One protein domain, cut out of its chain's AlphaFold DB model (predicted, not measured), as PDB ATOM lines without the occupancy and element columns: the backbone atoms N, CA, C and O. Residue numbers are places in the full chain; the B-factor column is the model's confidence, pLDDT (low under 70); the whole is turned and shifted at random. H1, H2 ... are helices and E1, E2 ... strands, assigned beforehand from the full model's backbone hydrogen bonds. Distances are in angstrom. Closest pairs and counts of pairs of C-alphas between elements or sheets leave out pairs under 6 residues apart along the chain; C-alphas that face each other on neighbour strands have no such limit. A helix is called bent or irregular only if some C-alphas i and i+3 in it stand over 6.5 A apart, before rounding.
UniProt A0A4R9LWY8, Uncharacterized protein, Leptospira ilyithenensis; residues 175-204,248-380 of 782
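Overview. This is residues 175 to 204 and 248 to 380 of the 782 residues of an uncharacterized protein of Leptospira ilyithenensis (UniProt A0A4R9LWY8). Four helices, H3, H4, H6 and H7, make an elongated up-and-down bundle, side by side at shallow tilts; H7, the longest helix, runs along most of the length. On the outside of the bundle, a small two-stranded hairpin of E1 and E2 and the short helices H1 and H2 pack on H3, with H2 also touching H7, while a long loop, residues 252 to 267, leads from the short strand E3 into H3. The 163 printed residues hold seven named helices and three named strands in the order H1 E1 E2 H2 E3 H3 H4 H5 H6 H7; the one sheet, E1 - E2, is antiparallel, and the class is mostly helix. The whole is compact, with a radius of gyration of the C-alphas of 17.2 A, and spans 58 by 32 by 24 A.

Arrangement. E1, residues 187 to 189, and E2, residues 195 to 197, form a hairpin of antiparallel neighbours at 136 degrees, with N 188 and O 196 at 3.0 A and N 196 and O 188 at 2.8 A, both within hydrogen-bond range. H3, residues 268 to 294, is the hub, touching four helices; its closest C-alphas to E2 are those of Phe 283 and Leu 197, 6.1 A apart. H1, residues 182 to 186, touches residues 271 to 282 of H3 alone, closest at the C-alphas of Gly 183 and Gly 279, 3.9 A. H2, residues 199 to 202, touches H3, closest at the C-alphas of Pro 199 and Gln 276, 6.8 A. H7, residues 343 to 380, touches H3 at a shallow tilt of 21 degrees, opposite ways, with the C-alphas of Leu 360 and Ile 273 closest at 6.1 A. H4, residues 298 to 308, forms a helical hairpin with H3 at a shallow tilt of 32 degrees; their closest C-alphas, of Leu 301 and Ala 292, are 7.1 A apart. H6, residues 323 to 333, touches H4, opposite ways at a shallow tilt of 22 degrees, closest at the C-alphas of Ile 332 and Tyr 304, 6.8 A. H6 and H7, also a helical hairpin, only just touch, with 3 pairs of C-alphas within 8 A, the closest those of Glu 323 and Ile 364, 6.8 A. H5, residues 316 to 319, touches no helix. E3, residues 248 to 251, pairs with no named strand. In H6 every O i to N i+4 pair is within hydrogen-bond range; the counts are 21 of 23 in H3, 6 of 7 in H4, 28 of 34 in H7 and 0 of 1 in H1, which has 1 of 2 O i to N i+3 pairs within range, while H2 and H5 are too short for an O i to N i+4 pair.

Along the chain. H1 begins at C-alpha 182, (-13.005, -27.850, -8.970), and is irregular, but only just: C-alphas 182 and 185 are 6.7 A apart. H3 measures 38.2 A from C-alpha 268, (-2.492, -22.680, -6.477), to C-alpha 294, with a kink of 34 degrees near residue 284. H4 and H6 are each 15.5 A long. H7 measures 56.0 A, with a kink of 32 degrees near residue 369, and ends at C-alpha 380, (14.135, -19.922, 4.272).

Size, cuts and confidence. The two C-alphas farthest apart, those of Asp 341 and Ser 380, are 58.3 A apart. Residues 205 to 247 are not printed, and C-alphas 204 and 248 are 7.0 A apart across the cut. Of the links printed whole, E3 to H3 is long, with 16 residues. Mean pLDDT of the printed part is 88.2; residues 259 to 261 and 341 to 343 are under 70.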
ATOM      1  N   ARG A 175      -7.180 -19.933  -3.285       86.31
ATOM      2  CA  ARG A 175      -8.584 -19.859  -3.718       86.31
ATOM      3  C   ARG A 175      -9.380 -20.937  -2.991       86.31
ATOM      4  O   ARG A 175      -8.847 -21.989  -2.634       86.31
ATOM      5  N   ASN A 176     -10.674 -20.688  -2.831       82.31
ATOM      6  CA  ASN A 176     -11.615 -21.720  -2.420       82.31
ATOM      7  C   ASN A 176     -12.075 -22.469  -3.671       82.31
ATOM      8  O   ASN A 176     -12.986 -22.016  -4.365       82.31
ATOM      9  N   TRP A 177     -11.401 -23.574  -3.964       84.19
ATOM     10  CA  TRP A 177     -11.818 -24.535  -4.979       84.19
ATOM     11  C   TRP A 177     -12.775 -25.553  -4.357       84.19
ATOM     12  O   TRP A 177     -12.642 -25.884  -3.180       84.19
ATOM     13  N   ASP A 178     -13.741 -26.032  -5.135       84.19
ATOM     14  CA  ASP A 178     -14.555 -27.185  -4.748       84.19
ATOM     15  C   ASP A 178     -13.671 -28.444  -4.797       84.19
ATOM     16  O   ASP A 178     -13.009 -28.701  -5.800       84.19
ATOM     17  N   GLU A 179     -13.621 -29.209  -3.706       79.44
ATOM     18  CA  GLU A 179     -12.774 -30.404  -3.606       79.44
ATOM     19  C   GLU A 179     -13.247 -31.560  -4.499       79.44
ATOM     20  O   GLU A 179     -12.429 -32.405  -4.880       79.44
ATOM     21  N   GLN A 180     -14.549 -31.608  -4.802       83.44
ATOM     22  CA  GLN A 180     -15.177 -32.652  -5.610       83.44
ATOM     23  C   GLN A 180     -15.231 -32.259  -7.085       83.44
ATOM     24  O   GLN A 180     -14.922 -33.087  -7.939       83.44
ATOM     25  N   ASN A 181     -15.612 -31.010  -7.379       87.44
ATOM     26  CA  ASN A 181     -15.789 -30.516  -8.750       87.44
ATOM     27  C   ASN A 181     -15.097 -29.155  -8.950       87.44
ATOM     28  O   ASN A 181     -15.768 -28.127  -9.112       87.44
ATOM     29  N   PRO A 182     -13.753 -29.106  -8.921       90.25
ATOM     30  CA  PRO A 182     -13.005 -27.850  -8.970       90.25
ATOM     31  C   PRO A 182     -13.270 -27.041 -10.249       90.25
ATOM     32  O   PRO A 182     -13.151 -25.812 -10.232       90.25
ATOM     33  N   GLY A 183     -13.676 -27.697 -11.343       91.81
ATOM     34  CA  GLY A 183     -13.977 -27.063 -12.623       91.81
ATOM     35  C   GLY A 183     -15.293 -26.292 -12.662       91.81
ATOM     36  O   GLY A 183     -15.460 -25.438 -13.532       91.81
ATOM     37  N   MET A 184     -16.207 -26.502 -11.708       91.56
ATOM     38  CA  MET A 184     -17.521 -25.836 -11.699       91.56
ATOM     39  C   MET A 184     -17.433 -24.311 -11.676       91.56
ATOM     40  O   MET A 184     -18.300 -23.636 -12.224       91.56
ATOM     41  N   LEU A 185     -16.367 -23.756 -11.097       90.88
ATOM     42  CA  LEU A 185     -16.122 -22.313 -11.087       90.88
ATOM     43  C   LEU A 185     -15.918 -21.728 -12.496       90.88
ATOM     44  O   LEU A 185     -16.153 -20.539 -12.711       90.88
ATOM     45  N   LEU A 186     -15.465 -22.557 -13.437       94.75
ATOM     46  CA  LEU A 186     -15.198 -22.189 -14.827       94.75
ATOM     47  C   LEU A 186     -16.417 -22.406 -15.734       94.75
ATOM     48  O   LEU A 186     -16.403 -21.972 -16.883       94.75
ATOM     49  N   MET A 187     -17.465 -23.062 -15.232       94.56
ATOM     50  CA  MET A 187     -18.652 -23.416 -16.002       94.56
ATOM     51  C   MET A 187     -19.784 -22.424 -15.722       94.56
ATOM     52  O   MET A 187     -20.189 -22.226 -14.577       94.56
ATOM     53  N   GLN A 188     -20.335 -21.807 -16.766       93.69
ATOM     54  CA  GLN A 188     -21.499 -20.918 -16.659       93.69
ATOM     55  C   GLN A 188     -22.448 -21.129 -17.832       93.69
ATOM     56  O   GLN A 188     -22.038 -21.566 -18.903       93.69
ATOM     57  N   LYS A 189     -23.730 -20.795 -17.659       92.75
ATOM     58  CA  LYS A 189     -24.672 -20.822 -18.781       92.75
ATOM     59  C   LYS A 189     -24.353 -19.695 -19.763       92.75
ATOM     60  O   LYS A 189     -24.177 -18.549 -19.355       92.75
ATOM     61  N   ASN A 190     -24.273 -20.015 -21.050       89.81
ATOM     62  CA  ASN A 190     -24.165 -19.019 -22.112       89.81
ATOM     63  C   ASN A 190     -25.525 -18.338 -22.380       89.81
ATOM     64  O   ASN A 190     -26.533 -18.651 -21.744       89.81
ATOM     65  N   LYS A 191     -25.567 -17.411 -23.348       84.81
ATOM     66  CA  LYS A 191     -26.800 -16.697 -23.747       84.81
ATOM     67  C   LYS A 191     -27.925 -17.628 -24.219       84.81
ATOM     68  O   LYS A 191     -29.091 -17.267 -24.129       84.81
ATOM     69  N   GLU A 192     -27.578 -18.817 -24.699       85.25
ATOM     70  CA  GLU A 192     -28.519 -19.847 -25.151       85.25
ATOM     71  C   GLU A 192     -28.958 -20.784 -24.011       85.25
ATOM     72  O   GLU A 192     -29.707 -21.732 -24.235       85.25
ATOM     73  N   GLY A 193     -28.488 -20.547 -22.781       87.06
ATOM     74  CA  GLY A 193     -28.786 -21.367 -21.608       87.06
ATOM     75  C   GLY A 193     -28.001 -22.681 -21.524       87.06
ATOM     76  O   GLY A 193     -28.238 -23.447 -20.586       87.06
ATOM     77  N   GLN A 194     -27.074 -22.939 -22.455       88.81
ATOM     78  CA  GLN A 194     -26.204 -24.122 -22.462       88.81
ATOM     79  C   GLN A 194     -25.045 -23.935 -21.487       88.81
ATOM     80  O   GLN A 194     -24.520 -22.826 -21.355       88.81
ATOM     81  N   LEU A 195     -24.639 -25.006 -20.809       91.56
ATOM     82  CA  LEU A 195     -23.483 -24.964 -19.923       91.56
ATOM     83  C   LEU A 195     -22.212 -24.809 -20.770       91.56
ATOM     84  O   LEU A 195     -21.949 -25.609 -21.656       91.56
ATOM     85  N   TRP A 196     -21.433 -23.764 -20.514       95.62
ATOM     86  CA  TRP A 196     -20.268 -23.405 -21.314       95.62
ATOM     87  C   TRP A 196     -19.039 -23.213 -20.433       95.62
ATOM     88  O   TRP A 196     -19.141 -22.715 -19.308       95.62
ATOM     89  N   LEU A 197     -17.875 -23.597 -20.954       96.19
ATOM     90  CA  LEU A 197     -16.595 -23.395 -20.286       96.19
ATOM     91  C   LEU A 197     -16.062 -21.997 -20.589       96.19
ATOM     92  O   LEU A 197     -15.887 -21.623 -21.746       96.19
ATOM     93  N   TYR A 198     -15.732 -21.250 -19.541       95.81
ATOM     94  CA  TYR A 198     -15.042 -19.967 -19.623       95.81
ATOM     95  C   TYR A 198     -13.677 -20.100 -18.936       95.81
ATOM     96  O   TYR A 198     -13.559 -19.805 -17.739       95.81
ATOM     97  N   PRO A 199     -12.624 -20.523 -19.666       94.12
ATOM     98  CA  PRO A 199     -11.337 -20.878 -19.064       94.12
ATOM     99  C   PRO A 199     -10.732 -19.743 -18.229       94.12
ATOM    100  O   PRO A 199     -10.169 -19.977 -17.164       94.12
ATOM    101  N   LYS A 200     -10.919 -18.488 -18.655       93.81
ATOM    102  CA  LYS A 200     -10.387 -17.291 -17.985       93.81
ATOM    103  C   LYS A 200     -11.068 -16.949 -16.651       93.81
ATOM    104  O   LYS A 200     -10.574 -16.094 -15.931       93.81
ATOM    105  N   LEU A 201     -12.156 -17.607 -16.237       92.81
ATOM    106  CA  LEU A 201     -12.752 -17.346 -14.911       92.81
ATOM    107  C   LEU A 201     -11.827 -17.739 -13.741       92.81
ATOM    108  O   LEU A 201     -11.979 -17.239 -12.620       92.81
ATOM    109  N   GLY A 202     -10.848 -18.609 -14.003       88.12
ATOM    110  CA  GLY A 202      -9.826 -19.021 -13.045       88.12
ATOM    111  C   GLY A 202      -8.723 -17.986 -12.804       88.12
ATOM    112  O   GLY A 202      -8.010 -18.107 -11.809       88.12
ATOM    113  N   CYS A 203      -8.584 -16.952 -13.639       93.69
ATOM    114  CA  CYS A 203      -7.466 -16.012 -13.526       93.69
ATOM    115  C   CYS A 203      -7.673 -14.923 -12.458       93.69
ATOM    116  O   CYS A 203      -8.783 -14.698 -11.952       93.69
ATOM    117  N   LEU A 204      -6.578 -14.238 -12.126       94.56
ATOM    118  CA  LEU A 204      -6.530 -13.090 -11.222       94.56
ATOM    119  C   LEU A 204      -7.384 -11.928 -11.741       94.56
ATOM    120  O   LEU A 204      -8.104 -11.298 -10.970       94.56
ATOM    121  N   TYR A 248      -3.916 -14.076 -18.495       94.12
ATOM    122  CA  TYR A 248      -4.190 -15.081 -17.479       94.12
ATOM    123  C   TYR A 248      -3.054 -15.086 -16.467       94.12
ATOM    124  O   TYR A 248      -2.003 -15.693 -16.700       94.12
ATOM    125  N   HIS A 249      -3.292 -14.462 -15.318       95.25
ATOM    126  CA  HIS A 249      -2.347 -14.474 -14.207       95.25
ATOM    127  C   HIS A 249      -2.882 -15.285 -13.028       95.25
ATOM    128  O   HIS A 249      -4.092 -15.382 -12.806       95.25
ATOM    129  N   ILE A 250      -1.970 -15.864 -12.250       94.56
ATOM    130  CA  ILE A 250      -2.282 -16.525 -10.977       94.56
ATOM    131  C   ILE A 250      -1.490 -15.873  -9.849       94.56
ATOM    132  O   ILE A 250      -0.383 -15.384 -10.056       94.56
ATOM    133  N   VAL A 251      -2.060 -15.857  -8.646       93.94
ATOM    134  CA  VAL A 251      -1.364 -15.349  -7.458       93.94
ATOM    135  C   VAL A 251      -0.306 -16.358  -7.029       93.94
ATOM    136  O   VAL A 251      -0.575 -17.560  -6.999       93.94
ATOM    137  N   ILE A 252       0.881 -15.865  -6.682       90.44
ATOM    138  CA  ILE A 252       1.934 -16.677  -6.078       90.44
ATOM    139  C   ILE A 252       1.522 -16.984  -4.637       90.44
ATOM    140  O   ILE A 252       1.336 -16.094  -3.811       90.44
ATOM    141  N   ASP A 253       1.317 -18.264  -4.368       88.69
ATOM    142  CA  ASP A 253       0.882 -18.793  -3.087       88.69
ATOM    143  C   ASP A 253       2.042 -19.022  -2.115       88.69
ATOM    144  O   ASP A 253       3.170 -19.330  -2.507       88.69
ATOM    145  N   GLU A 254       1.744 -18.886  -0.823       84.62
ATOM    146  CA  GLU A 254       2.657 -19.282   0.244       84.62
ATOM    147  C   GLU A 254       2.501 -20.790   0.462       84.62
ATOM    148  O   GLU A 254       1.416 -21.279   0.782       84.62
ATOM    149  N   LEU A 255       3.577 -21.541   0.231       84.31
ATOM    150  CA  LEU A 255       3.537 -22.997   0.299       84.31
ATOM    151  C   LEU A 255       3.503 -23.446   1.763       84.31
ATOM    152  O   LEU A 255       4.483 -23.284   2.486       84.31
ATOM    153  N   GLU A 256       2.392 -24.046   2.191       78.12
ATOM    154  CA  GLU A 256       2.302 -24.704   3.497       78.12
ATOM    155  C   GLU A 256       2.833 -26.139   3.397       78.12
ATOM    156  O   GLU A 256       2.217 -27.002   2.764       78.12
ATOM    157  N   ILE A 257       3.972 -26.389   4.039       77.31
ATOM    158  CA  ILE A 257       4.691 -27.664   3.984       77.31
ATOM    159  C   ILE A 257       4.716 -28.278   5.393       77.31
ATOM    160  O   ILE A 257       4.892 -27.575   6.390       77.31
ATOM    161  N   HIS A 258       4.481 -29.583   5.480       74.56
ATOM    162  CA  HIS A 258       4.656 -30.378   6.691       74.56
ATOM    163  C   HIS A 258       6.148 -30.586   7.008       74.56
ATOM    164  O   HIS A 258       7.017 -30.361   6.171       74.56
ATOM    165  N   ALA A 259       6.461 -31.034   8.227       66.56
ATOM    166  CA  ALA A 259       7.846 -31.274   8.647       66.56
ATOM    167  C   ALA A 259       8.552 -32.383   7.840       66.56
ATOM    168  O   ALA A 259       9.771 -32.399   7.765       66.56
ATOM    169  N   ASP A 260       7.791 -33.286   7.222       64.56
ATOM    170  CA  ASP A 260       8.283 -34.341   6.327       64.56
ATOM    171  C   ASP A 260       8.506 -33.857   4.879       64.56
ATOM    172  O   ASP A 260       8.856 -34.644   4.000       64.56
ATOM    173  N   GLY A 261       8.270 -32.570   4.602       66.88
ATOM    174  CA  GLY A 261       8.369 -32.000   3.263       66.88
ATOM    175  C   GLY A 261       7.134 -32.228   2.384       66.88
ATOM    176  O   GLY A 261       7.159 -31.841   1.212       66.88
ATOM    177  N   SER A 262       6.048 -32.829   2.879       73.56
ATOM    178  CA  SER A 262       4.793 -32.976   2.124       73.56
ATOM    179  C   SER A 262       3.970 -31.679   2.127       73.56
ATOM    180  O   SER A 262       4.108 -30.825   3.001       73.56
ATOM    181  N   PHE A 263       3.109 -31.481   1.125       76.31
ATOM    182  CA  PHE A 263       2.273 -30.280   1.047       76.31
ATOM    183  C   PHE A 263       1.018 -30.434   1.902       76.31
ATOM    184  O   PHE A 263       0.210 -31.334   1.679       76.31
ATOM    185  N   LYS A 264       0.806 -29.498   2.829       80.50
ATOM    186  CA  LYS A 264      -0.402 -29.458   3.663       80.50
ATOM    187  C   LYS A 264      -1.634 -29.026   2.874       80.50
ATOM    188  O   LYS A 264      -2.744 -29.493   3.128       80.50
ATOM    189  N   LYS A 265      -1.435 -28.137   1.901       83.75
ATOM    190  CA  LYS A 265      -2.448 -27.707   0.935       83.75
ATOM    191  C   LYS A 265      -1.868 -27.783  -0.472       83.75
ATOM    192  O   LYS A 265      -0.697 -27.472  -0.677       83.75
ATOM    193  N   LEU A 266      -2.702 -28.170  -1.437       87.25
ATOM    194  CA  LEU A 266      -2.331 -28.148  -2.849       87.25
ATOM    195  C   LEU A 266      -1.950 -26.718  -3.269       87.25
ATOM    196  O   LEU A 266      -2.737 -25.799  -3.009       87.25
ATOM    197  N   PRO A 267      -0.803 -26.526  -3.942       89.81
ATOM    198  CA  PRO A 267      -0.419 -25.231  -4.476       89.81
ATOM    199  C   PRO A 267      -1.449 -24.678  -5.465       89.81
ATOM    200  O   PRO A 267      -2.147 -25.435  -6.148       89.81
ATOM    201  N   GLU A 268      -1.533 -23.355  -5.589       91.12
ATOM    202  CA  GLU A 268      -2.492 -22.680  -6.477       91.12
ATOM    203  C   GLU A 268      -2.338 -23.151  -7.930       91.12
ATOM    204  O   GLU A 268      -3.344 -23.438  -8.572       91.12
ATOM    205  N   ALA A 269      -1.108 -23.320  -8.425       91.50
ATOM    206  CA  ALA A 269      -0.861 -23.829  -9.776       91.50
ATOM    207  C   ALA A 269      -1.475 -25.225  -9.996       91.50
ATOM    208  O   ALA A 269      -2.098 -25.471 -11.025       91.50
ATOM    209  N   VAL A 270      -1.369 -26.119  -9.007       91.94
ATOM    210  CA  VAL A 270      -1.939 -27.472  -9.088       91.94
ATOM    211  C   VAL A 270      -3.462 -27.421  -9.034       91.94
ATOM    212  O   VAL A 270      -4.119 -28.047  -9.862       91.94
ATOM    213  N   ASN A 271      -4.039 -26.620  -8.136       92.69
ATOM    214  CA  ASN A 271      -5.492 -26.443  -8.095       92.69
ATOM    215  C   ASN A 271      -6.045 -25.879  -9.412       92.69
ATOM    216  O   ASN A 271      -7.102 -26.310  -9.866       92.69
ATOM    217  N   GLN A 272      -5.324 -24.952 -10.046       94.12
ATOM    218  CA  GLN A 272      -5.690 -24.398 -11.349       94.12
ATOM    219  C   GLN A 272      -5.637 -25.466 -12.449       94.12
ATOM    220  O   GLN A 272      -6.560 -25.530 -13.255       94.12
ATOM    221  N   ILE A 273      -4.623 -26.345 -12.461       95.19
ATOM    222  CA  ILE A 273      -4.570 -27.487 -13.395       95.19
ATOM    223  C   ILE A 273      -5.796 -28.383 -13.206       95.19
ATOM    224  O   ILE A 273      -6.471 -28.708 -14.180       95.19
ATOM    225  N   LEU A 274      -6.104 -28.755 -11.961       94.62
ATOM    226  CA  LEU A 274      -7.236 -29.630 -11.653       94.62
ATOM    227  C   LEU A 274      -8.573 -28.987 -12.039       94.62
ATOM    228  O   LEU A 274      -9.423 -29.661 -12.614       94.62
ATOM    229  N   ALA A 275      -8.747 -27.690 -11.781       95.31
ATOM    230  CA  ALA A 275      -9.949 -26.955 -12.162       95.31
ATOM    231  C   ALA A 275     -10.106 -26.848 -13.685       95.31
ATOM    232  O   ALA A 275     -11.189 -27.106 -14.208       95.31
ATOM    233  N   GLN A 276      -9.035 -26.503 -14.407       96.25
ATOM    234  CA  GLN A 276      -9.062 -26.419 -15.871       96.25
ATOM    235  C   GLN A 276      -9.313 -27.791 -16.507       96.25
ATOM    236  O   GLN A 276     -10.107 -27.886 -17.444       96.25
ATOM    237  N   LEU A 277      -8.701 -28.855 -15.977       96.19
ATOM    238  CA  LEU A 277      -8.920 -30.222 -16.446       96.19
ATOM    239  C   LEU A 277     -10.373 -30.653 -16.220       96.19
ATOM    240  O   LEU A 277     -11.024 -31.079 -17.164       96.19
ATOM    241  N   ASP A 278     -10.898 -30.502 -15.003       95.31
ATOM    242  CA  ASP A 278     -12.265 -30.909 -14.649       95.31
ATOM    243  C   ASP A 278     -13.334 -30.105 -15.419       95.31
ATOM    244  O   ASP A 278     -14.326 -30.663 -15.902       95.31
ATOM    245  N   GLY A 279     -13.104 -28.801 -15.614       95.88
ATOM    246  CA  GLY A 279     -13.964 -27.947 -16.434       95.88
ATOM    247  C   GLY A 279     -13.948 -28.361 -17.908       95.88
ATOM    248  O   GLY A 279     -15.002 -28.458 -18.540       95.88
ATOM    249  N   LEU A 280     -12.765 -28.675 -18.449       96.50
ATOM    250  CA  LEU A 280     -12.624 -29.147 -19.825       96.50
ATOM    251  C   LEU A 280     -13.241 -30.534 -20.019       96.50
ATOM    252  O   LEU A 280     -14.007 -30.699 -20.961       96.50
ATOM    253  N   GLU A 281     -12.997 -31.486 -19.114       95.44
ATOM    254  CA  GLU A 281     -13.637 -32.812 -19.097       95.44
ATOM    255  C   GLU A 281     -15.170 -32.697 -19.135       95.44
ATOM    256  O   GLU A 281     -15.835 -33.389 -19.912       95.44
ATOM    257  N   THR A 282     -15.737 -31.803 -18.317       95.00
ATOM    258  CA  THR A 282     -17.185 -31.554 -18.260       95.00
ATOM    259  C   THR A 282     -17.698 -30.984 -19.583       95.00
ATOM    260  O   THR A 282     -18.661 -31.504 -20.154       95.00
ATOM    261  N   PHE A 283     -17.020 -29.968 -20.118       95.88
ATOM    262  CA  PHE A 283     -17.389 -29.319 -21.376       95.88
ATOM    263  C   PHE A 283     -17.302 -30.263 -22.581       95.88
ATOM    264  O   PHE A 283     -18.223 -30.332 -23.400       95.88
ATOM    265  N   THR A 284     -16.223 -31.040 -22.695       95.00
ATOM    266  CA  THR A 284     -16.042 -31.983 -23.805       95.00
ATOM    267  C   THR A 284     -17.028 -33.141 -23.725       95.00
ATOM    268  O   THR A 284     -17.499 -33.614 -24.765       95.00
ATOM    269  N   LYS A 285     -17.407 -33.565 -22.512       93.31
ATOM    270  CA  LYS A 285     -18.411 -34.616 -22.312       93.31
ATOM    271  C   LYS A 285     -19.792 -34.185 -22.800       93.31
ATOM    272  O   LYS A 285     -20.536 -35.023 -23.302       93.31
ATOM    273  N   GLU A 286     -20.127 -32.904 -22.691       92.00
ATOM    274  CA  GLU A 286     -21.388 -32.360 -23.199       92.00
ATOM    275  C   GLU A 286     -21.333 -32.089 -24.710       92.00
ATOM    276  O   GLU A 286     -22.191 -32.556 -25.463       92.00
ATOM    277  N   HIS A 287     -20.300 -31.385 -25.183       92.81
ATOM    278  CA  HIS A 287     -20.261 -30.888 -26.560       92.81
ATOM    279  C   HIS A 287     -19.555 -31.827 -27.543       92.81
ATOM    280  O   HIS A 287     -20.123 -32.135 -28.593       92.81
ATOM    281  N   LEU A 288     -18.346 -32.314 -27.233       93.19
ATOM    282  CA  LEU A 288     -17.590 -33.161 -28.169       93.19
ATOM    283  C   LEU A 288     -18.227 -34.540 -28.326       93.19
ATOM    284  O   LEU A 288     -18.319 -35.034 -29.446       93.19
ATOM    285  N   VAL A 289     -18.737 -35.140 -27.246       93.06
ATOM    286  CA  VAL A 289     -19.462 -36.422 -27.327       93.06
ATOM    287  C   VAL A 289     -20.724 -36.287 -28.180       93.06
ATOM    288  O   VAL A 289     -21.017 -37.176 -28.980       93.06
ATOM    289  N   ARG A 290     -21.460 -35.173 -28.053       91.25
ATOM    290  CA  ARG A 290     -22.630 -34.892 -28.896       91.25
ATOM    291  C   ARG A 290     -22.233 -34.801 -30.371       91.25
ATOM    292  O   ARG A 290     -22.786 -35.538 -31.186       91.25
ATOM    293  N   ILE A 291     -21.216 -33.998 -30.697       91.25
ATOM    294  CA  ILE A 291     -20.706 -33.850 -32.072       91.25
ATOM    295  C   ILE A 291     -20.190 -35.192 -32.619       91.25
ATOM    296  O   ILE A 291     -20.474 -35.548 -33.763       91.25
ATOM    297  N   ALA A 292     -19.473 -35.975 -31.810       92.12
ATOM    298  CA  ALA A 292     -18.946 -37.280 -32.201       92.12
ATOM    299  C   ALA A 292     -20.054 -38.289 -32.525       92.12
ATOM    300  O   ALA A 292     -19.931 -39.037 -33.497       92.12
ATOM    301  N   LYS A 293     -21.137 -38.305 -31.738       92.25
ATOM    302  CA  LYS A 293     -22.305 -39.163 -31.986       92.25
ATOM    303  C   LYS A 293     -23.040 -38.758 -33.261       92.25
ATOM    304  O   LYS A 293     -23.360 -39.624 -34.067       92.25
ATOM    305  N   GLU A 294     -23.245 -37.460 -33.479       91.00
ATOM    306  CA  GLU A 294     -23.899 -36.934 -34.686       91.00
ATOM    307  C   GLU A 294     -23.120 -37.241 -35.977       91.00
ATOM    308  O   GLU A 294     -23.728 -37.434 -37.028       91.00
ATOM    309  N   ASN A 295     -21.786 -37.313 -35.899       89.06
ATOM    310  CA  ASN A 295     -20.905 -37.559 -37.048       89.06
ATOM    311  C   ASN A 295     -20.301 -38.981 -37.083       89.06
ATOM    312  O   ASN A 295     -19.467 -39.275 -37.936       89.06
ATOM    313  N   ASN A 296     -20.740 -39.888 -36.201       91.00
ATOM    314  CA  ASN A 296     -20.302 -41.291 -36.120       91.00
ATOM    315  C   ASN A 296     -18.787 -41.515 -35.889       91.00
ATOM    316  O   ASN A 296     -18.210 -42.487 -36.388       91.00
ATOM    317  N   TYR A 297     -18.130 -40.682 -35.080       93.00
ATOM    318  CA  TYR A 297     -16.701 -40.815 -34.750       93.00
ATOM    319  C   TYR A 297     -16.426 -41.902 -33.689       93.00
ATOM    320  O   TYR A 297     -16.010 -41.614 -32.566       93.00
ATOM    321  N   ARG A 298     -16.637 -43.178 -34.039       92.12
ATOM    322  CA  ARG A 298     -16.530 -44.324 -33.106       92.12
ATOM    323  C   ARG A 298     -15.159 -44.460 -32.432       92.12
ATOM    324  O   ARG A 298     -15.103 -44.640 -31.224       92.12
ATOM    325  N   ALA A 299     -14.072 -44.298 -33.188       91.19
ATOM    326  CA  ALA A 299     -12.708 -44.406 -32.659       91.19
ATOM    327  C   ALA A 299     -12.351 -43.293 -31.653       91.19
ATOM    328  O   ALA A 299     -11.470 -43.464 -30.812       91.19
ATOM    329  N   PHE A 300     -13.007 -42.131 -31.738       93.56
ATOM    330  CA  PHE A 300     -12.874 -41.095 -30.715       93.56
ATOM    331  C   PHE A 300     -13.633 -41.495 -29.449       93.56
ATOM    332  O   PHE A 300     -13.052 -41.445 -28.373       93.56
ATOM    333  N   LEU A 301     -14.891 -41.932 -29.587       93.50
ATOM    334  CA  LEU A 301     -15.731 -42.327 -28.453       93.50
ATOM    335  C   LEU A 301     -15.096 -43.456 -27.631       93.50
ATOM    336  O   LEU A 301     -15.057 -43.351 -26.416       93.50
ATOM    337  N   GLU A 302     -14.519 -44.471 -28.277       93.25
ATOM    338  CA  GLU A 302     -13.843 -45.577 -27.583       93.25
ATOM    339  C   GLU A 302     -12.631 -45.107 -26.760       93.25
ATOM    340  O   GLU A 302     -12.510 -45.444 -25.583       93.25
ATOM    341  N   ARG A 303     -11.761 -44.267 -27.344       93.31
ATOM    342  CA  ARG A 303     -10.615 -43.679 -26.623       93.31
ATOM    343  C   ARG A 303     -11.068 -42.766 -25.481       93.31
ATOM    344  O   ARG A 303     -10.464 -42.775 -24.412       93.31
ATOM    345  N   TYR A 304     -12.122 -41.986 -25.713       93.75
ATOM    346  CA  TYR A 304     -12.687 -41.060 -24.737       93.75
ATOM    347  C   TYR A 304     -13.305 -41.807 -23.548       93.75
ATOM    348  O   TYR A 304     -12.980 -41.505 -22.404       93.75
ATOM    349  N   ASP A 305     -14.129 -42.825 -23.798       92.94
ATOM    350  CA  ASP A 305     -14.738 -43.652 -22.750       92.94
ATOM    351  C   ASP A 305     -13.675 -44.437 -21.962       92.94
ATOM    352  O   ASP A 305     -13.782 -44.555 -20.739       92.94
ATOM    353  N   GLY A 306     -12.609 -44.894 -22.632       92.50
ATOM    354  CA  GLY A 306     -11.441 -45.495 -21.985       92.50
ATOM    355  C   GLY A 306     -10.792 -44.568 -20.952       92.50
ATOM    356  O   GLY A 306     -10.571 -44.987 -19.818       92.50
ATOM    357  N   TYR A 307     -10.583 -43.292 -21.283       92.81
ATOM    358  CA  TYR A 307     -10.039 -42.306 -20.339       92.81
ATOM    359  C   TYR A 307     -10.936 -42.101 -19.104       92.81
ATOM    360  O   TYR A 307     -10.451 -42.076 -17.976       92.81
ATOM    361  N   PHE A 308     -12.259 -42.003 -19.285       90.88
ATOM    362  CA  PHE A 308     -13.190 -41.823 -18.157       90.88
ATOM    363  C   PHE A 308     -13.416 -43.093 -17.324       90.88
ATOM    364  O   PHE A 308     -14.072 -43.013 -16.282       90.88
ATOM    365  N   SER A 309     -12.890 -44.244 -17.753       89.50
ATOM    366  CA  SER A 309     -12.899 -45.473 -16.953       89.50
ATOM    367  C   SER A 309     -11.844 -45.468 -15.838       89.50
ATOM    368  O   SER A 309     -11.993 -46.197 -14.857       89.50
ATOM    369  N   GLU A 310     -10.817 -44.616 -15.946       86.31
ATOM    370  CA  GLU A 310      -9.788 -44.458 -14.918       86.31
ATOM    371  C   GLU A 310     -10.324 -43.676 -13.701       86.31
ATOM    372  O   GLU A 310     -10.946 -42.614 -13.860       86.31
ATOM    373  N   PRO A 311     -10.066 -44.144 -12.464       83.81
ATOM    374  CA  PRO A 311     -10.521 -43.458 -11.263       83.81
ATOM    375  C   PRO A 311      -9.908 -42.054 -11.156       83.81
ATOM    376  O   PRO A 311      -8.749 -41.823 -11.506       83.81
ATOM    377  N   LYS A 312     -10.697 -41.089 -10.667       84.12
ATOM    378  CA  LYS A 312     -10.197 -39.738 -10.371       84.12
ATOM    379  C   LYS A 312      -9.271 -39.777  -9.144       84.12
ATOM    380  O   LYS A 312      -9.567 -40.522  -8.209       84.12
ATOM    381  N   PRO A 313      -8.202 -38.960  -9.112       83.56
ATOM    382  CA  PRO A 313      -7.301 -38.886  -7.967       83.56
ATOM    383  C   PRO A 313      -8.047 -38.392  -6.723       83.56
ATOM    384  O   PRO A 313      -8.762 -37.381  -6.766       83.56
ATOM    385  N   THR A 314      -7.884 -39.103  -5.610       80.00
ATOM    386  CA  THR A 314      -8.625 -38.841  -4.365       80.00
ATOM    387  C   THR A 314      -7.745 -38.238  -3.281       80.00
ATOM    388  O   THR A 314      -8.204 -37.361  -2.546       80.00
ATOM    389  N   THR A 315      -6.475 -38.637  -3.217       81.81
ATOM    390  CA  THR A 315      -5.521 -38.138  -2.218       81.81
ATOM    391  C   THR A 315      -4.803 -36.879  -2.707       81.81
ATOM    392  O   THR A 315      -4.706 -36.619  -3.908       81.81
ATOM    393  N   ASN A 316      -4.277 -36.070  -1.782       81.00
ATOM    394  CA  ASN A 316      -3.491 -34.888  -2.153       81.00
ATOM    395  C   ASN A 316      -2.200 -35.268  -2.894       81.00
ATOM    396  O   ASN A 316      -1.807 -34.555  -3.806       81.00
ATOM    397  N   GLU A 317      -1.572 -36.394  -2.555       79.69
ATOM    398  CA  GLU A 317      -0.360 -36.883  -3.229       79.69
ATOM    399  C   GLU A 317      -0.624 -37.266  -4.692       79.69
ATOM    400  O   GLU A 317       0.142 -36.895  -5.580       79.69
ATOM    401  N   GLU A 318      -1.748 -37.933  -4.969       82.88
ATOM    402  CA  GLU A 318      -2.183 -38.230  -6.340       82.88
ATOM    403  C   GLU A 318      -2.529 -36.947  -7.102       82.88
ATOM    404  O   GLU A 318      -2.090 -36.741  -8.234       82.88
ATOM    405  N   LYS A 319      -3.279 -36.039  -6.461       86.69
ATOM    406  CA  LYS A 319      -3.645 -34.730  -7.027       86.69
ATOM    407  C   LYS A 319      -2.429 -33.853  -7.314       86.69
ATOM    408  O   LYS A 319      -2.508 -32.982  -8.179       86.69
ATOM    409  N   MET A 320      -1.312 -34.089  -6.627       86.06
ATOM    410  CA  MET A 320      -0.047 -33.419  -6.892       86.06
ATOM    411  C   MET A 320       0.644 -33.895  -8.157       86.06
ATOM    412  O   MET A 320       1.580 -33.215  -8.549       86.06
ATOM    413  N   ASN A 321       0.206 -34.965  -8.828       87.38
ATOM    414  CA  ASN A 321       0.828 -35.474 -10.057       87.38
ATOM    415  C   ASN A 321      -0.167 -35.572 -11.238       87.38
ATOM    416  O   ASN A 321      -0.383 -36.659 -11.778       87.38
ATOM    417  N   PRO A 322      -0.813 -34.462 -11.660       89.31
ATOM    418  CA  PRO A 322      -1.827 -34.493 -12.715       89.31
ATOM    419  C   PRO A 322      -1.261 -34.637 -14.143       89.31
ATOM    420  O   PRO A 322      -2.043 -34.781 -15.081       89.31
ATOM    421  N   GLU A 323       0.057 -34.564 -14.349       90.50
ATOM    422  CA  GLU A 323       0.680 -34.409 -15.672       90.50
ATOM    423  C   GLU A 323       0.345 -35.536 -16.640       90.50
ATOM    424  O   GLU A 323       0.022 -35.274 -17.798       90.50
ATOM    425  N   GLU A 324       0.416 -36.783 -16.177       90.69
ATOM    426  CA  GLU A 324       0.143 -37.947 -17.018       90.69
ATOM    427  C   GLU A 324      -1.324 -37.971 -17.451       90.69
ATOM    428  O   GLU A 324      -1.623 -38.095 -18.639       90.69
ATOM    429  N   ARG A 325      -2.240 -37.726 -16.506       91.69
ATOM    430  CA  ARG A 325      -3.677 -37.644 -16.778       91.69
ATOM    431  C   ARG A 325      -3.998 -36.519 -17.763       91.69
ATOM    432  O   ARG A 325      -4.720 -36.750 -18.733       91.69
ATOM    433  N   VAL A 326      -3.430 -35.325 -17.567       94.38
ATOM    434  CA  VAL A 326      -3.621 -34.204 -18.502       94.38
ATOM    435  C   VAL A 326      -3.052 -34.551 -19.876       94.38
ATOM    436  O   VAL A 326      -3.731 -34.341 -20.877       94.38
ATOM    437  N   LYS A 327      -1.847 -35.122 -19.960       94.12
ATOM    438  CA  LYS A 327      -1.230 -35.516 -21.235       94.12
ATOM    439  C   LYS A 327      -2.086 -36.539 -21.987       94.12
ATOM    440  O   LYS A 327      -2.311 -36.371 -23.188       94.12
ATOM    441  N   ASN A 328      -2.592 -37.552 -21.284       92.56
ATOM    442  CA  ASN A 328      -3.483 -38.565 -21.848       92.56
ATOM    443  C   ASN A 328      -4.765 -37.915 -22.382       92.56
ATOM    444  O   ASN A 328      -5.119 -38.126 -23.543       92.56
ATOM    445  N   PHE A 329      -5.399 -37.042 -21.596       95.50
ATOM    446  CA  PHE A 329      -6.613 -36.339 -22.003       95.50
ATOM    447  C   PHE A 329      -6.404 -35.416 -23.214       95.50
ATOM    448  O   PHE A 329      -7.146 -35.502 -24.195       95.50
ATOM    449  N   LEU A 330      -5.358 -34.580 -23.188       95.50
ATOM    450  CA  LEU A 330      -5.021 -33.663 -24.282       95.50
ATOM    451  C   LEU A 330      -4.768 -34.421 -25.593       95.50
ATOM    452  O   LEU A 330      -5.255 -34.005 -26.641       95.50
ATOM    453  N   SER A 331      -4.096 -35.578 -25.539       93.81
ATOM    454  CA  SER A 331      -3.840 -36.402 -26.732       93.81
ATOM    455  C   SER A 331      -5.119 -36.890 -27.430       93.81
ATOM    456  O   SER A 331      -5.139 -37.084 -28.650       93.81
ATOM    457  N   ILE A 332      -6.210 -37.056 -26.675       93.94
ATOM    458  CA  ILE A 332      -7.506 -37.484 -27.203       93.94
ATOM    459  C   ILE A 332      -8.219 -36.297 -27.854       93.94
ATOM    460  O   ILE A 332      -8.644 -36.401 -29.006       93.94
ATOM    461  N   ILE A 333      -8.331 -35.169 -27.147       94.88
ATOM    462  CA  ILE A 333      -9.147 -34.029 -27.593       94.88
ATOM    463  C   ILE A 333      -8.471 -33.173 -28.671       94.88
ATOM    464  O   ILE A 333      -9.162 -32.653 -29.541       94.88
ATOM    465  N   GLU A 334      -7.136 -33.076 -28.692       91.81
ATOM    466  CA  GLU A 334      -6.415 -32.309 -29.725       91.81
ATOM    467  C   GLU A 334      -6.480 -32.976 -31.104       91.81
ATOM    468  O   GLU A 334      -6.316 -32.315 -32.126       91.81
ATOM    469  N   THR A 335      -6.772 -34.280 -31.149       89.06
ATOM    470  CA  THR A 335      -6.975 -35.025 -32.403       89.06
ATOM    471  C   THR A 335      -8.433 -35.036 -32.869       89.06
ATOM    472  O   THR A 335      -8.766 -35.750 -33.818       89.06
ATOM    473  N   PHE A 336      -9.320 -34.278 -32.213       92.25
ATOM    474  CA  PHE A 336     -10.742 -34.271 -32.541       92.25
ATOM    475  C   PHE A 336     -11.005 -33.655 -33.930       92.25
ATOM    476  O   PHE A 336     -10.628 -32.506 -34.180       92.25
ATOM    477  N   PRO A 337     -11.682 -34.374 -34.846       89.12
ATOM    478  CA  PRO A 337     -12.015 -33.842 -36.161       89.12
ATOM    479  C   PRO A 337     -13.241 -32.925 -36.066       89.12
ATOM    480  O   PRO A 337     -14.385 -33.378 -36.095       89.12
ATOM    481  N   TYR A 338     -13.009 -31.617 -35.940       88.31
ATOM    482  CA  TYR A 338     -14.087 -30.626 -35.929       88.31
ATOM    483  C   TYR A 338     -14.770 -30.535 -37.307       88.31
ATOM    484  O   TYR A 338     -14.075 -30.332 -38.306       88.31
ATOM    485  N   PRO A 339     -16.110 -30.646 -37.391       81.38
ATOM    486  CA  PRO A 339     -16.825 -30.506 -38.657       81.38
ATOM    487  C   PRO A 339     -16.668 -29.093 -39.231       81.38
ATOM    488  O   PRO A 339     -16.919 -28.113 -38.531       81.38
ATOM    489  N   THR A 340     -16.322 -28.978 -40.513       71.56
ATOM    490  CA  THR A 340     -16.227 -27.691 -41.229       71.56
ATOM    491  C   THR A 340     -17.585 -27.103 -41.618       71.56
ATOM    492  O   THR A 340     -17.686 -25.897 -41.823       71.56
ATOM    493  N   ASP A 341     -18.643 -27.921 -41.669       60.47
ATOM    494  CA  ASP A 341     -19.851 -27.586 -42.442       60.47
ATOM    495  C   ASP A 341     -21.097 -27.253 -41.598       60.47
ATOM    496  O   ASP A 341     -22.203 -27.165 -42.133       60.47
ATOM    497  N   LYS A 342     -20.980 -27.074 -40.273       55.56
ATOM    498  CA  LYS A 342     -22.155 -26.883 -39.396       55.56
ATOM    499  C   LYS A 342     -21.973 -25.777 -38.350       55.56
ATOM    500  O   LYS A 342     -21.729 -26.049 -37.180       55.56
ATOM    501  N   GLY A 343     -22.205 -24.535 -38.781       61.53
ATOM    502  CA  GLY A 343     -22.529 -23.384 -37.926       61.53
ATOM    503  C   GLY A 343     -21.413 -22.860 -37.009       61.53
ATOM    504  O   GLY A 343     -20.393 -23.502 -36.783       61.53
ATOM    505  N   ASN A 344     -21.649 -21.677 -36.427       74.44
ATOM    506  CA  ASN A 344     -20.719 -21.012 -35.500       74.44
ATOM    507  C   ASN A 344     -20.400 -21.850 -34.244       74.44
ATOM    508  O   ASN A 344     -19.387 -21.618 -33.595       74.44
ATOM    509  N   LEU A 345     -21.238 -22.837 -33.903       81.31
ATOM    510  CA  LEU A 345     -21.082 -23.652 -32.698       81.31
ATOM    511  C   LEU A 345     -19.842 -24.557 -32.749       81.31
ATOM    512  O   LEU A 345     -19.124 -24.641 -31.760       81.31
ATOM    513  N   GLY A 346     -19.573 -25.224 -33.878       83.75
ATOM    514  CA  GLY A 346     -18.401 -26.100 -34.006       83.75
ATOM    515  C   GLY A 346     -17.086 -25.334 -33.855       83.75
ATOM    516  O   GLY A 346     -16.180 -25.792 -33.159       83.75
ATOM    517  N   LEU A 347     -17.028 -24.132 -34.439       87.62
ATOM    518  CA  LEU A 347     -15.903 -23.207 -34.302       87.62
ATOM    519  C   LEU A 347     -15.758 -22.705 -32.858       87.62
ATOM    520  O   LEU A 347     -14.677 -22.817 -32.293       87.62
ATOM    521  N   ALA A 348     -16.845 -22.257 -32.222       89.12
ATOM    522  CA  ALA A 348     -16.808 -21.775 -30.839       89.12
ATOM    523  C   ALA A 348     -16.381 -22.868 -29.839       89.12
ATOM    524  O   ALA A 348     -15.619 -22.604 -28.904       89.12
ATOM    525  N   VAL A 349     -16.839 -24.114 -30.035       91.94
ATOM    526  CA  VAL A 349     -16.390 -25.265 -29.231       91.94
ATOM    527  C   VAL A 349     -14.898 -25.513 -29.452       91.94
ATOM    528  O   VAL A 349     -14.177 -25.717 -28.477       91.94
ATOM    529  N   LYS A 350     -14.424 -25.468 -30.704       92.19
ATOM    530  CA  LYS A 350     -13.001 -25.615 -31.034       92.19
ATOM    531  C   LYS A 350     -12.149 -24.555 -30.336       92.19
ATOM    532  O   LYS A 350     -11.228 -24.917 -29.616       92.19
ATOM    533  N   GLU A 351     -12.498 -23.280 -30.478       92.56
ATOM    534  CA  GLU A 351     -11.776 -22.158 -29.860       92.56
ATOM    535  C   GLU A 351     -11.735 -22.276 -28.329       92.56
ATOM    536  O   GLU A 351     -10.692 -22.062 -27.707       92.56
ATOM    537  N   THR A 352     -12.849 -22.686 -27.711       94.69
ATOM    538  CA  THR A 352     -12.931 -22.886 -26.254       94.69
ATOM    539  C   THR A 352     -12.022 -24.027 -25.787       94.69
ATOM    540  O   THR A 352     -11.311 -23.881 -24.789       94.69
ATOM    541  N   VAL A 353     -12.014 -25.151 -26.516       95.69
ATOM    542  CA  VAL A 353     -11.131 -26.291 -26.226       95.69
ATOM    543  C   VAL A 353      -9.668 -25.894 -26.418       95.69
ATOM    544  O   VAL A 353      -8.872 -26.101 -25.509       95.69
ATOM    545  N   GLU A 354      -9.312 -25.266 -27.541       95.00
ATOM    546  CA  GLU A 354      -7.937 -24.842 -27.837       95.00
ATOM    547  C   GLU A 354      -7.393 -23.856 -26.795       95.00
ATOM    548  O   GLU A 354      -6.254 -24.009 -26.338       95.00
ATOM    549  N   LEU A 355      -8.205 -22.885 -26.358       94.94
ATOM    550  CA  LEU A 355      -7.827 -21.954 -25.294       94.94
ATOM    551  C   LEU A 355      -7.565 -22.687 -23.970       94.94
ATOM    552  O   LEU A 355      -6.550 -22.427 -23.321       94.94
ATOM    553  N   SER A 356      -8.447 -23.612 -23.579       95.50
ATOM    554  CA  SER A 356      -8.277 -24.391 -22.348       95.50
ATOM    555  C   SER A 356      -7.045 -25.307 -22.409       95.50
ATOM    556  O   SER A 356      -6.235 -25.318 -21.480       95.50
ATOM    557  N   CYS A 357      -6.814 -25.982 -23.543       95.94
ATOM    558  CA  CYS A 357      -5.607 -26.779 -23.786       95.94
ATOM    559  C   CYS A 357      -4.331 -25.933 -23.664       95.94
ATOM    560  O   CYS A 357      -3.357 -26.356 -23.038       95.94
ATOM    561  N   LYS A 358      -4.336 -24.719 -24.231       95.88
ATOM    562  CA  LYS A 358      -3.207 -23.783 -24.150       95.88
ATOM    563  C   LYS A 358      -2.913 -23.377 -22.703       95.88
ATOM    564  O   LYS A 358      -1.746 -23.358 -22.314       95.88
ATOM    565  N   ILE A 359      -3.947 -23.086 -21.911       95.69
ATOM    566  CA  ILE A 359      -3.813 -22.758 -20.482       95.69
ATOM    567  C   ILE A 359      -3.254 -23.958 -19.706       95.69
ATOM    568  O   ILE A 359      -2.283 -23.799 -18.971       95.69
ATOM    569  N   LEU A 360      -3.805 -25.160 -19.906       95.62
ATOM    570  CA  LEU A 360      -3.345 -26.387 -19.243       95.62
ATOM    571  C   LEU A 360      -1.869 -26.690 -19.523       95.62
ATOM    572  O   LEU A 360      -1.119 -26.974 -18.590       95.62
ATOM    573  N   LYS A 361      -1.435 -26.585 -20.786       94.81
ATOM    574  CA  LYS A 361      -0.030 -26.791 -21.175       94.81
ATOM    575  C   LYS A 361       0.905 -25.827 -20.442       94.81
ATOM    576  O   LYS A 361       1.887 -26.270 -19.855       94.81
ATOM    577  N   ARG A 362       0.559 -24.535 -20.402       94.38
ATOM    578  CA  ARG A 362       1.343 -23.521 -19.676       94.38
ATOM    579  C   ARG A 362       1.351 -23.745 -18.168       94.38
ATOM    580  O   ARG A 362       2.399 -23.627 -17.547       94.38
ATOM    581  N   LEU A 363       0.221 -24.121 -17.571       93.69
ATOM    582  CA  LEU A 363       0.164 -24.425 -16.139       93.69
ATOM    583  C   LEU A 363       1.047 -25.625 -15.756       93.69
ATOM    584  O   LEU A 363       1.656 -25.606 -14.689       93.69
ATOM    585  N   ILE A 364       1.139 -26.651 -16.609       92.12
ATOM    586  CA  ILE A 364       2.026 -27.804 -16.381       92.12
ATOM    587  C   ILE A 364       3.497 -27.393 -16.434       92.12
ATOM    588  O   ILE A 364       4.266 -27.814 -15.573       92.12
ATOM    589  N   GLU A 365       3.885 -26.561 -17.404       90.25
ATOM    590  CA  GLU A 365       5.244 -26.004 -17.477       90.25
ATOM    591  C   GLU A 365       5.591 -25.255 -16.179       90.25
ATOM    592  O   GLU A 365       6.628 -25.509 -15.562       90.25
ATOM    593  N   GLU A 366       4.673 -24.412 -15.699       87.75
ATOM    594  CA  GLU A 366       4.868 -23.622 -14.480       87.75
ATOM    595  C   GLU A 366       4.834 -24.447 -13.191       87.75
ATOM    596  O   GLU A 366       5.470 -24.069 -12.204       87.75
ATOM    597  N   LYS A 367       4.164 -25.605 -13.171       87.06
ATOM    598  CA  LYS A 367       4.183 -26.516 -12.015       87.06
ATOM    599  C   LYS A 367       5.615 -26.924 -11.644       87.06
ATOM    600  O   LYS A 367       5.917 -27.040 -10.458       87.06
ATOM    601  N   GLY A 368       6.513 -27.077 -12.623       78.25
ATOM    602  CA  GLY A 368       7.927 -27.372 -12.368       78.25
ATOM    603  C   GLY A 368       8.598 -26.328 -11.467       78.25
ATOM    604  O   GLY A 368       9.339 -26.683 -10.550       78.25
ATOM    605  N   SER A 369       8.256 -25.046 -11.637       78.19
ATOM    606  CA  SER A 369       8.772 -23.952 -10.799       78.19
ATOM    607  C   SER A 369       8.315 -24.052  -9.336       78.19
ATOM    608  O   SER A 369       9.040 -23.642  -8.428       78.19
ATOM    609  N   VAL A 370       7.149 -24.659  -9.075       79.50
ATOM    610  CA  VAL A 370       6.599 -24.820  -7.719       79.50
ATOM    611  C   VAL A 370       7.509 -25.683  -6.853       79.50
ATOM    612  O   VAL A 370       7.674 -25.381  -5.673       79.50
ATOM    613  N   LEU A 371       8.144 -26.707  -7.432       74.00
ATOM    614  CA  LEU A 371       9.112 -27.546  -6.723       74.00
ATOM    615  C   LEU A 371      10.377 -26.761  -6.352       74.00
ATOM    616  O   LEU A 371      10.883 -26.908  -5.247       74.00
ATOM    617  N   HIS A 372      10.849 -25.862  -7.220       75.62
ATOM    618  CA  HIS A 372      11.971 -24.985  -6.873       75.62
ATOM    619  C   HIS A 372      11.621 -24.042  -5.717       75.62
ATOM    620  O   HIS A 372      12.374 -23.962  -4.749       75.62
ATOM    621  N   ARG A 373      10.440 -23.411  -5.764       78.31
ATOM    622  CA  ARG A 373       9.957 -22.548  -4.671       78.31
ATOM    623  C   ARG A 373       9.739 -23.313  -3.367       78.31
ATOM    624  O   ARG A 373       9.889 -22.734  -2.296       78.31
ATOM    625  N   LYS A 374       9.351 -24.591  -3.446       78.56
ATOM    626  CA  LYS A 374       9.206 -25.468  -2.278       78.56
ATOM    627  C   LYS A 374      10.537 -25.568  -1.539       78.56
ATOM    628  O   LYS A 374      10.576 -25.274  -0.348       78.56
ATOM    629  N   ASP A 375      11.601 -25.911  -2.254       75.69
ATOM    630  CA  ASP A 375      12.931 -26.072  -1.666       75.69
ATOM    631  C   ASP A 375      13.455 -24.747  -1.081       75.69
ATOM    632  O   ASP A 375      13.947 -24.720   0.047       75.69
ATOM    633  N   ASP A 376      13.249 -23.625  -1.782       79.19
ATOM    634  CA  ASP A 376      13.636 -22.295  -1.288       79.19
ATOM    635  C   ASP A 376      12.841 -21.866  -0.040       79.19
ATOM    636  O   ASP A 376      13.401 -21.262   0.880       79.19
ATOM    637  N   ASN A 377      11.547 -22.195   0.034       78.19
ATOM    638  CA  ASN A 377      10.717 -21.917   1.211       78.19
ATOM    639  C   ASN A 377      11.113 -22.778   2.415       78.19
ATOM    640  O   ASN A 377      11.164 -22.266   3.541       78.19
ATOM    641  N   ILE A 378      11.417 -24.060   2.187       78.62
ATOM    642  CA  ILE A 378      11.961 -24.957   3.215       78.62
ATOM    643  C   ILE A 378      13.277 -24.379   3.736       78.62
ATOM    644  O   ILE A 378      13.425 -24.201   4.945       78.62
ATOM    645  N   TYR A 379      14.185 -23.992   2.836       82.81
ATOM    646  CA  TYR A 379      15.461 -23.380   3.202       82.81
ATOM    647  C   TYR A 379      15.281 -22.086   4.004       82.81
ATOM    648  O   TYR A 379      15.918 -21.909   5.040       82.81
ATOM    649  N   SER A 380      14.401 -21.183   3.568       83.12
ATOM    650  CA  SER A 380      14.135 -19.922   4.272       83.12
ATOM    651  C   SER A 380      13.606 -20.162   5.691       83.12
ATOM    652  O   SER A 380      14.061 -19.526   6.648       83.12
TER     653      SER A 380